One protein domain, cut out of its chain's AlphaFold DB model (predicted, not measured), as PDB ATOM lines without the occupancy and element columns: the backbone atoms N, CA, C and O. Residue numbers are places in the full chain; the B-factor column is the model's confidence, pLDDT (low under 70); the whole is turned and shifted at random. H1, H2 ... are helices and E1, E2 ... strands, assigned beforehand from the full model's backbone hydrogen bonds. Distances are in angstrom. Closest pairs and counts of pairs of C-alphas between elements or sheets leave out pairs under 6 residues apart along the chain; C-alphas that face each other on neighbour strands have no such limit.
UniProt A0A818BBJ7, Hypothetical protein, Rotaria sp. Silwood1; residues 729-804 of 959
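This is residues 729 to 804 of the 959 residues of the protein "Hypothetical protein" of Rotaria sp. Silwood1 (UniProt A0A818BBJ7). One strongly twisted antiparallel sheet of six strands has a single long helix, H1, packed over one of its faces, and the other face is bare of named elements. H1 runs past the sheet at its last turns, where residues 760 to 766 stick out. The printed part has 76 residues, with strands E1 and E2, then H1, then strands E3 to E6; the sheet's order is E2 E1 E6 E5 E4 E3. The class is mixed, helices and strands, and the arrangement is two layers, helix on one face of a sheet. The whole is compact, with a radius of gyration of the C-alphas of 12.4 A and spans of 35 by 29 by 22 A.

Begin at E1, residues 729 to 733, which forms a hairpin with edge strand E2, residues 736 to 739; look for N 731 and O 738, 2.7 A apart. On the other side of E1 is E6, residues 797 to 803, antiparallel at 131 degrees, with N 801 and O 730 at 2.8 A. E6 forms a hairpin with E5, residues 787 to 791, where N 788 and O 800 are 2.8 A apart. E5 forms a hairpin with E4, residues 778 to 784, with N 789 and O 782 at 2.8 A. E4 forms a hairpin with the other edge strand, E3, residues 772 to 775, with N 773 and O 781 at 2.8 A. E3 E4 E5 E6 are a meander, each strand the antiparallel neighbour of the one before. H1, residues 742 to 761, is on the sheet through its residues 742 to 756. Its closest C-alphas to E1 are His 745 and Trp 729, 5.6 A; to E3, His 747 and Ile 775, 6.7 A; to E4, Tyr 752 and Phe 783, 7.2 A. H1 and E6 are near each other, with 6 pairs of C-alphas within 10 A. In H1 every O i to N i+4 pair is within hydrogen-bond range. E2 and E3 are apart.

Find C-alpha 729 at (84.247, 78.438, 85.901); from there E1 runs 13.1 A to residue 733. H1 begins at C-alpha 742, (77.680, 84.741, 83.531), and is 28.9 A long. E4 measures 16.3 A and E5 13.4 A. E6 is 19.2 A long and ends at C-alpha 803, (89.983, 78.111, 88.327).

The C-alphas farthest apart are those of Ser 735 and Thr 761, at 36.1 A. The printed part has no cut. H1 to E3, 10 residues, is a short link; the others are tight. Mean pLDDT of the printed part is 81.6, and it is under 70 at residues 734 to 737 and 804.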
ATOM      1  N   TRP A 729      84.573  79.739  86.470       82.31
ATOM      2  CA  TRP A 729      84.247  78.438  85.901       82.31
ATOM      3  C   TRP A 729      84.602  78.464  84.420       82.31
ATOM      4  O   TRP A 729      84.111  79.297  83.655       82.31
ATOM      5  N   VAL A 730      85.468  77.541  84.016       82.88
ATOM      6  CA  VAL A 730      85.978  77.464  82.650       82.88
ATOM      7  C   VAL A 730      85.672  76.111  82.025       82.88
ATOM      8  O   VAL A 730      85.837  75.063  82.643       82.88
ATOM      9  N   GLN A 731      85.232  76.131  80.774       84.81
ATOM     10  CA  GLN A 731      85.060  74.952  79.945       84.81
ATOM     11  C   GLN A 731      86.416  74.509  79.394       84.81
ATOM     12  O   GLN A 731      87.116  75.288  78.742       84.81
ATOM     13  N   ILE A 732      86.746  73.232  79.571       76.69
ATOM     14  CA  ILE A 732      87.906  72.610  78.930       76.69
ATOM     15  C   ILE A 732      87.477  72.078  77.555       76.69
ATOM     16  O   ILE A 732      86.576  71.246  77.450       76.69
ATOM     17  N   ARG A 733      88.108  72.562  76.475       72.50
ATOM     18  CA  ARG A 733      87.941  72.054  75.102       72.50
ATOM     19  C   ARG A 733      89.304  71.704  74.506       72.50
ATOM     20  O   ARG A 733      90.030  72.600  74.078       72.50
ATOM     21  N   LYS A 734      89.637  70.413  74.402       69.06
ATOM     22  CA  LYS A 734      90.974  69.950  73.974       69.06
ATOM     23  C   LYS A 734      92.068  70.628  74.827       69.06
ATOM     24  O   LYS A 734      92.111  70.387  76.026       69.06
ATOM     25  N   SER A 735      92.884  71.514  74.241       51.62
ATOM     26  CA  SER A 735      93.908  72.321  74.931       51.62
ATOM     27  C   SER A 735      93.475  73.753  75.277       51.62
ATOM     28  O   SER A 735      94.239  74.491  75.895       51.62
ATOM     29  N   ARG A 736      92.274  74.184  74.865       55.59
ATOM     30  CA  ARG A 736      91.781  75.549  75.081       55.59
ATOM     31  C   ARG A 736      90.814  75.592  76.253       55.59
ATOM     32  O   ARG A 736      89.890  74.786  76.352       55.59
ATOM     33  N   VAL A 737      91.011  76.588  77.103       69.94
ATOM     34  CA  VAL A 737      90.166  76.880  78.256       69.94
ATOM     35  C   VAL A 737      89.322  78.103  77.906       69.94
ATOM     36  O   VAL A 737      89.871  79.117  77.480       69.94
ATOM     37  N   LYS A 738      87.992  78.002  78.010       77.81
ATOM     38  CA  LYS A 738      87.072  79.109  77.699       77.81
ATOM     39  C   LYS A 738      86.133  79.366  78.882       77.81
ATOM     40  O   LYS A 738      85.521  78.405  79.333       77.81
ATOM     41  N   PRO A 739      85.968  80.608  79.368       77.44
ATOM     42  CA  PRO A 739      85.005  80.904  80.432       77.44
ATOM     43  C   PRO A 739      83.567  80.568  79.999       77.44
ATOM     44  O   PRO A 739      83.223  80.684  78.816       77.44
ATOM     45  N   PHE A 740      82.740  80.120  80.948       82.44
ATOM     46  CA  PHE A 740      81.292  79.966  80.746       82.44
ATOM     47  C   PHE A 740      80.580  81.330  80.726       82.44
ATOM     48  O   PHE A 740      81.193  82.342  81.050       82.44
ATOM     49  N   SER A 741      79.302  81.374  80.320       80.94
ATOM     50  CA  SER A 741      78.488  82.596  80.444       80.94
ATOM     51  C   SER A 741      78.281  82.977  81.914       80.94
ATOM     52  O   SER A 741      78.415  82.122  82.791       80.94
ATOM     53  N   HIS A 742      77.937  84.245  82.175       78.19
ATOM     54  CA  HIS A 742      77.680  84.741  83.531       78.19
ATOM     55  C   HIS A 742      76.637  83.886  84.268       78.19
ATOM     56  O   HIS A 742      76.915  83.410  85.364       78.19
ATOM     57  N   ASP A 743      75.505  83.588  83.625       79.50
ATOM     58  CA  ASP A 743      74.425  82.795  84.227       79.50
ATOM     59  C   ASP A 743      74.893  81.384  84.608       79.50
ATOM     60  O   ASP A 743      74.676  80.927  85.728       79.50
ATOM     61  N   ILE A 744      75.610  80.699  83.708       84.75
ATOM     62  CA  ILE A 744      76.138  79.354  83.980       84.75
ATOM     63  C   ILE A 744      77.168  79.410  85.115       84.75
ATOM     64  O   ILE A 744      77.172  78.541  85.982       84.75
ATOM     65  N   HIS A 745      78.042  80.418  85.128       83.81
ATOM     66  CA  HIS A 745      79.042  80.590  86.177       83.81
ATOM     67  C   HIS A 745      78.401  80.779  87.560       83.81
ATOM     68  O   HIS A 745      78.793  80.086  88.502       83.81
ATOM     69  N   THR A 746      77.414  81.672  87.669       82.31
ATOM     70  CA  THR A 746      76.706  81.969  88.921       82.31
ATOM     71  C   THR A 746      75.993  80.728  89.449       82.31
ATOM     72  O   THR A 746      76.225  80.337  90.594       82.31
ATOM     73  N   HIS A 747      75.230  80.031  88.598       87.75
ATOM     74  CA  HIS A 747      74.546  78.802  89.001       87.75
ATOM     75  C   HIS A 747      75.524  77.693  89.428       87.75
ATOM     76  O   HIS A 747      75.277  76.997  90.414       87.75
ATOM     77  N   LEU A 748      76.647  77.515  88.717       87.69
ATOM     78  CA  LEU A 748      77.653  76.514  89.087       87.69
ATOM     79  C   LEU A 748      78.313  76.827  90.430       87.69
ATOM     80  O   LEU A 748      78.520  75.912  91.219       87.69
ATOM     81  N   GLU A 749      78.633  78.090  90.709       88.06
ATOM     82  CA  GLU A 749      79.258  78.469  91.978       88.06
ATOM     83  C   GLU A 749      78.285  78.352  93.163       88.06
ATOM     84  O   GLU A 749      78.693  77.916  94.239       88.06
ATOM     85  N   GLU A 750      77.005  78.687  92.984       87.81
ATOM     86  CA  GLU A 750      75.970  78.484  94.007       87.81
ATOM     87  C   GLU A 750      75.789  77.002  94.346       87.81
ATOM     88  O   GLU A 750      75.871  76.617  95.515       87.81
ATOM     89  N   LEU A 751      75.622  76.153  93.327       89.00
ATOM     90  CA  LEU A 751      75.490  74.710  93.524       89.00
ATOM     91  C   LEU A 751      76.750  74.091  94.126       89.00
ATOM     92  O   LEU A 751      76.651  73.215  94.983       89.00
ATOM     93  N   TYR A 752      77.929  74.563  93.724       87.06
ATOM     94  CA  TYR A 752      79.191  74.087  94.274       87.06
ATOM     95  C   TYR A 752      79.337  74.425  95.764       87.06
ATOM     96  O   TYR A 752      79.780  73.583  96.542       87.06
ATOM     97  N   LYS A 753      78.912  75.619  96.203       87.19
ATOM     98  CA  LYS A 753      78.895  75.980  97.634       87.19
ATOM     99  C   LYS A 753      77.966  75.076  98.441       87.19
ATOM    100  O   LYS A 753      78.357  74.612  99.509       87.19
ATOM    101  N   ILE A 754      76.771  74.805  97.917       87.38
ATOM    102  CA  ILE A 754      75.817  73.873  98.535       87.38
ATOM    103  C   ILE A 754      76.437  72.472  98.616       87.38
ATOM    104  O   ILE A 754      76.368  71.820  99.655       87.38
ATOM    105  N   HIS A 755      77.089  72.024  97.544       85.62
ATOM    106  CA  HIS A 755      77.775  70.738  97.494       85.62
ATOM    107  C   HIS A 755      78.888  70.619  98.545       85.62
ATOM    108  O   HIS A 755      78.943  69.624  99.265       85.62
ATOM    109  N   LEU A 756      79.730  71.648  98.697       84.31
ATOM    110  CA  LEU A 756      80.771  71.677  99.728       84.31
ATOM    111  C   LEU A 756      80.187  71.626 101.144       84.31
ATOM    112  O   LEU A 756      80.655  70.833 101.955       84.31
ATOM    113  N   GLN A 757      79.132  72.399 101.430       84.50
ATOM    114  CA  GLN A 757      78.456  72.353 102.733       84.50
ATOM    115  C   GLN A 757      77.881  70.963 103.043       84.50
ATOM    116  O   GLN A 757      77.955  70.501 104.183       84.50
ATOM    117  N   LEU A 758      77.329  70.271 102.042       83.62
ATOM    118  CA  LEU A 758      76.807  68.909 102.201       83.62
ATOM    119  C   LEU A 758      77.914  67.894 102.526       83.62
ATOM    120  O   LEU A 758      77.706  67.016 103.362       83.62
ATOM    121  N   ILE A 759      79.091  68.036 101.907       82.31
ATOM    122  CA  ILE A 759      80.258  67.189 102.192       82.31
ATOM    123  C   ILE A 759      80.838  67.491 103.579       82.31
ATOM    124  O   ILE A 759      81.168  66.561 104.311       82.31
ATOM    125  N   GLU A 760      80.948  68.765 103.965       81.44
ATOM    126  CA  GLU A 760      81.464  69.168 105.283       81.44
ATOM    127  C   GLU A 760      80.570  68.686 106.430       81.44
ATOM    128  O   GLU A 760      81.066  68.269 107.475       81.44
ATOM    129  N   THR A 761      79.252  68.709 106.230       82.31
ATOM    130  CA  THR A 761      78.289  68.214 107.223       82.31
ATOM    131  C   THR A 761      78.236  66.685 107.295       82.31
ATOM    132  O   THR A 761      77.918  66.153 108.356       82.31
ATOM    133  N   ASN A 762      78.593  65.970 106.217       79.19
ATOM    134  CA  ASN A 762      78.541  64.504 106.137       79.19
ATOM    135  C   ASN A 762      79.833  63.899 105.536       79.19
ATOM    136  O   ASN A 762      79.801  63.317 104.450       79.19
ATOM    137  N   PRO A 763      80.982  63.973 106.234       72.88
ATOM    138  CA  PRO A 763      82.287  63.622 105.659       72.88
ATOM    139  C   PRO A 763      82.473  62.128 105.333       72.88
ATOM    140  O   PRO A 763      83.326  61.791 104.512       72.88
ATOM    141  N   ASN A 764      81.689  61.237 105.953       77.00
ATOM    142  CA  ASN A 764      81.830  59.779 105.829       77.00
ATOM    143  C   ASN A 764      80.857  59.133 104.826       77.00
ATOM    144  O   ASN A 764      80.924  57.922 104.617       77.00
ATOM    145  N   ASP A 765      79.947  59.903 104.227       77.94
ATOM    146  CA  ASP A 765      78.932  59.373 103.317       77.94
ATOM    147  C   ASP A 765      79.289  59.693 101.854       77.94
ATOM    148  O   ASP A 765      79.120  60.803 101.343       77.94
ATOM    149  N   GLU A 766      79.817  58.674 101.170       74.50
ATOM    150  CA  GLU A 766      80.235  58.713  99.762       74.50
ATOM    151  C   GLU A 766      79.078  59.014  98.789       74.50
ATOM    152  O   GLU A 766      79.327  59.400  97.644       74.50
ATOM    153  N   THR A 767      77.814  58.880  99.209       74.25
ATOM    154  CA  THR A 767      76.664  59.172  98.339       74.25
ATOM    155  C   THR A 767      76.547  60.665  98.026       74.25
ATOM    156  O   THR A 767      76.263  61.023  96.878       74.25
ATOM    157  N   PHE A 768      76.884  61.547  98.976       75.88
ATOM    158  CA  PHE A 768      76.831  62.999  98.774       75.88
ATOM    159  C   PHE A 768      77.880  63.508  97.781       75.88
ATOM    160  O   PHE A 768      77.634  64.492  97.078       75.88
ATOM    161  N   ARG A 769      79.005  62.797  97.630       72.44
ATOM    162  CA  ARG A 769      80.041  63.104  96.626       72.44
ATOM    163  C   ARG A 769      79.574  62.863  95.190       72.44
ATOM    164  O   ARG A 769      80.168  63.395  94.262       72.44
ATOM    165  N   ARG A 770      78.506  62.082  94.993       74.62
ATOM    166  CA  ARG A 770      77.918  61.771  93.675       74.62
ATOM    167  C   ARG A 770      76.558  62.436  93.459       74.62
ATOM    168  O   ARG A 770      75.799  62.012  92.588       74.62
ATOM    169  N   THR A 771      76.240  63.460  94.250       82.88
ATOM    170  CA  THR A 771      74.983  64.201  94.117       82.88
ATOM    171  C   THR A 771      74.890  64.837  92.733       82.88
ATOM    172  O   THR A 771      75.818  65.507  92.275       82.88
ATOM    173  N   LYS A 772      73.754  64.624  92.067       86.19
ATOM    174  CA  LYS A 772      73.443  65.208  90.762       86.19
ATOM    175  C   LYS A 772      72.600  66.464  90.955       86.19
ATOM    176  O   LYS A 772      71.549  66.409  91.590       86.19
ATOM    177  N   TYR A 773      73.046  67.571  90.380       89.44
ATOM    178  CA  TYR A 773      72.353  68.858  90.388       89.44
ATOM    179  C   TYR A 773      71.833  69.205  88.990       89.44
ATOM    180  O   TYR A 773      72.193  68.556  88.009       89.44
ATOM    181  N   GLN A 774      70.985  70.229  88.889       86.94
ATOM    182  CA  GLN A 774      70.414  70.687  87.619       86.94
ATOM    183  C   GLN A 774      70.484  72.211  87.519       86.94
ATOM    184  O   GLN A 774      70.233  72.903  88.501       86.94
ATOM    185  N   ILE A 775      70.785  72.718  86.322       87.62
ATOM    186  CA  ILE A 775      70.744  74.146  85.969       87.62
ATOM    187  C   ILE A 775      69.999  74.319  84.634       87.62
ATOM    188  O   ILE A 775      69.873  73.348  83.885       87.62
ATOM    189  N   PRO A 776      69.475  75.511  84.294       83.25
ATOM    190  CA  PRO A 776      68.613  75.691  83.117       83.25
ATOM    191  C   PRO A 776      69.196  75.136  81.802       83.25
ATOM    192  O   PRO A 776      68.476  74.527  81.002       83.25
ATOM    193  N   GLU A 777      70.507  75.280  81.601       83.12
ATOM    194  CA  GLU A 777      71.238  74.829  80.414       83.12
ATOM    195  C   GLU A 777      71.717  73.364  80.479       83.12
ATOM    196  O   GLU A 777      71.974  72.764  79.429       83.12
ATOM    197  N   TYR A 778      71.830  72.771  81.677       87.12
ATOM    198  CA  TYR A 778      72.382  71.423  81.894       87.12
ATOM    199  C   TYR A 778      71.517  70.604  82.856       87.12
ATOM    200  O   TYR A 778      71.307  70.971  84.010       87.12
ATOM    201  N   HIS A 779      71.024  69.462  82.371       86.19
ATOM    202  CA  HIS A 779      70.076  68.619  83.102       86.19
ATOM    203  C   HIS A 779      70.744  67.745  84.168       86.19
ATOM    204  O   HIS A 779      70.070  67.279  85.080       86.19
ATOM    205  N   GLU A 780      72.052  67.530  84.059       87.06
ATOM    206  CA  GLU A 780      72.832  66.831  85.072       87.06
ATOM    207  C   GLU A 780      74.178  67.537  85.252       87.06
ATOM    208  O   GLU A 780      74.917  67.757  84.291       87.06
ATOM    209  N   VAL A 781      74.461  67.929  86.490       89.38
ATOM    210  CA  VAL A 781      75.712  68.538  86.936       89.38
ATOM    211  C   VAL A 781      76.245  67.701  88.086       89.38
ATOM    212  O   VAL A 781      75.561  67.532  89.096       89.38
ATOM    213  N   THR A 782      77.457  67.180  87.953       88.06
ATOM    214  CA  THR A 782      78.115  66.406  89.014       88.06
ATOM    215  C   THR A 782      79.477  67.008  89.310       88.06
ATOM    216  O   THR A 782      80.263  67.244  88.395       88.06
ATOM    217  N   PHE A 783      79.744  67.302  90.581       87.69
ATOM    218  CA  PHE A 783      80.996  67.912  91.019       87.69
ATOM    219  C   PHE A 783      82.012  66.850  91.446       87.69
ATOM    220  O   PHE A 783      81.653  65.846  92.055       87.69
ATOM    221  N   TYR A 784      83.283  67.103  91.140       81.88
ATOM    222  CA  TYR A 784      84.430  66.282  91.524       81.88
ATOM    223  C   TYR A 784      85.597  67.211  91.876       81.88
ATOM    224  O   TYR A 784      86.165  67.852  90.989       81.88
ATOM    225  N   ASP A 785      85.954  67.312  93.158       78.00
ATOM    226  CA  ASP A 785      86.931  68.287  93.664       78.00
ATOM    227  C   ASP A 785      86.651  69.706  93.122       78.00
ATOM    228  O   ASP A 785      85.556  70.227  93.268       78.00
ATOM    229  N   ASN A 786      87.616  70.330  92.433       78.44
ATOM    230  CA  ASN A 786      87.471  71.641  91.786       78.44
ATOM    231  C   ASN A 786      87.010  71.545  90.314       78.44
ATOM    232  O   ASN A 786      87.341  72.413  89.500       78.44
ATOM    233  N   ALA A 787      86.305  70.485  89.927       84.38
ATOM    234  CA  ALA A 787      85.773  70.283  88.583       84.38
ATOM    235  C   ALA A 787      84.292  69.888  88.624       84.38
ATOM    236  O   ALA A 787      83.766  69.478  89.656       84.38
ATOM    237  N   ALA A 788      83.612  70.028  87.490       86.75
ATOM    238  CA  ALA A 788      82.248  69.566  87.310       86.75
ATOM    239  C   ALA A 788      82.073  68.944  85.924       86.75
ATOM    240  O   ALA A 788      82.591  69.454  84.928       86.75
ATOM    241  N   GLU A 789      81.320  67.858  85.858       88.56
ATOM    242  CA  GLU A 789      80.819  67.299  84.613       88.56
ATOM    243  C   GLU A 789      79.400  67.817  84.370       88.56
ATOM    244  O   GLU A 789      78.544  67.748  85.251       88.56
ATOM    245  N   LEU A 790      79.171  68.388  83.186       89.75
ATOM    246  CA  LEU A 790      77.906  68.992  82.781       89.75
ATOM    247  C   LEU A 790      77.334  68.223  81.592       89.75
ATOM    248  O   LEU A 790      77.967  68.169  80.535       89.75
ATOM    249  N   ILE A 791      76.122  67.695  81.732       88.94
ATOM    250  CA  ILE A 791      75.413  66.975  80.672       88.94
ATOM    251  C   ILE A 791      74.189  67.789  80.260       88.94
ATOM    252  O   ILE A 791      73.330  68.145  81.075       88.94
ATOM    253  N   ASN A 792      74.112  68.134  78.975       86.12
ATOM    254  CA  ASN A 792      72.960  68.864  78.448       86.12
ATOM    255  C   ASN A 792      71.790  67.923  78.105       86.12
ATOM    256  O   ASN A 792      71.927  66.704  78.069       86.12
ATOM    257  N   LYS A 793      70.624  68.495  77.772       81.75
ATOM    258  CA  LYS A 793      69.414  67.730  77.397       81.75
ATOM    259  C   LYS A 793      69.579  66.844  76.147       81.75
ATOM    260  O   LYS A 793      68.716  66.016  75.886       81.75
ATOM    261  N   LYS A 794      70.650  67.029  75.365       82.56
ATOM    262  CA  LYS A 794      70.988  66.226  74.177       82.56
ATOM    263  C   LYS A 794      71.995  65.104  74.478       82.56
ATOM    264  O   LYS A 794      72.364  64.384  73.558       82.56
ATOM    265  N   GLY A 795      72.443  64.963  75.729       79.31
ATOM    266  CA  GLY A 795      73.455  63.979  76.129       79.31
ATOM    267  C   GLY A 795      74.898  64.386  75.813       79.31
ATOM    268  O   GLY A 795      75.783  63.540  75.825       79.31
ATOM    269  N   GLU A 796      75.174  65.659  75.509       82.69
ATOM    270  CA  GLU A 796      76.546  66.141  75.311       82.69
ATOM    271  C   GLU A 796      77.218  66.426  76.657       82.69
ATOM    272  O   GLU A 796      76.691  67.189  77.472       82.69
ATOM    273  N   HIS A 797      78.422  65.878  76.836       84.44
ATOM    274  CA  HIS A 797      79.241  66.048  78.032       84.44
ATOM    275  C   HIS A 797      80.185  67.245  77.886       84.44
ATOM    276  O   HIS A 797      80.870  67.413  76.871       84.44
ATOM    277  N   LYS A 798      80.266  68.080  78.922       86.19
ATOM    278  CA  LYS A 798      81.249  69.161  79.029       86.19
ATOM    279  C   LYS A 798      81.934  69.114  80.383       86.19
ATOM    280  O   LYS A 798      81.277  69.071  81.414       86.19
ATOM    281  N   LEU A 799      83.259  69.216  80.362       85.88
ATOM    282  CA  LEU A 799      84.060  69.348  81.572       85.88
ATOM    283  C   LEU A 799      84.247  70.825  81.911       85.88
ATOM    284  O   LEU A 799      84.800  71.603  81.123       85.88
ATOM    285  N   ALA A 800      83.771  71.192  83.092       86.12
ATOM    286  CA  ALA A 800      83.983  72.476  83.721       86.12
ATOM    287  C   ALA A 800      85.072  72.347  84.786       86.12
ATOM    288  O   ALA A 800      85.115  71.383  85.546       86.12
ATOM    289  N   LYS A 801      85.961  73.331  84.859       84.81
ATOM    290  CA  LYS A 801      86.976  73.431  85.903       84.81
ATOM    291  C   LYS A 801      86.810  74.750  86.630       84.81
ATOM    292  O   LYS A 801      86.633  75.791  86.001       84.81
ATOM    293  N   ARG A 802      86.894  74.698  87.950       81.81
ATOM    294  CA  ARG A 802      86.933  75.865  88.817       81.81
ATOM    295  C   ARG A 802      88.375  76.348  88.906       81.81
ATOM    296  O   ARG A 802      89.244  75.644  89.421       81.81
ATOM    297  N   GLN A 803      88.649  77.525  88.357       75.12
ATOM    298  CA  GLN A 803      89.983  78.111  88.327       75.12
ATOM    299  C   GLN A 803      90.070  79.277  89.327       75.12
ATOM    300  O   GLN A 803      89.375  80.281  89.151       75.12
ATOM    301  N   PRO A 804      90.907  79.168  90.377       66.69
ATOM    302  CA  PRO A 804      91.204  80.295  91.248       66.69
ATOM    303  C   PRO A 804      92.123  81.289  90.536       66.69
ATOM    304  O   PRO A 804      93.182  80.923  90.027       66.69
TER     305      PRO A 804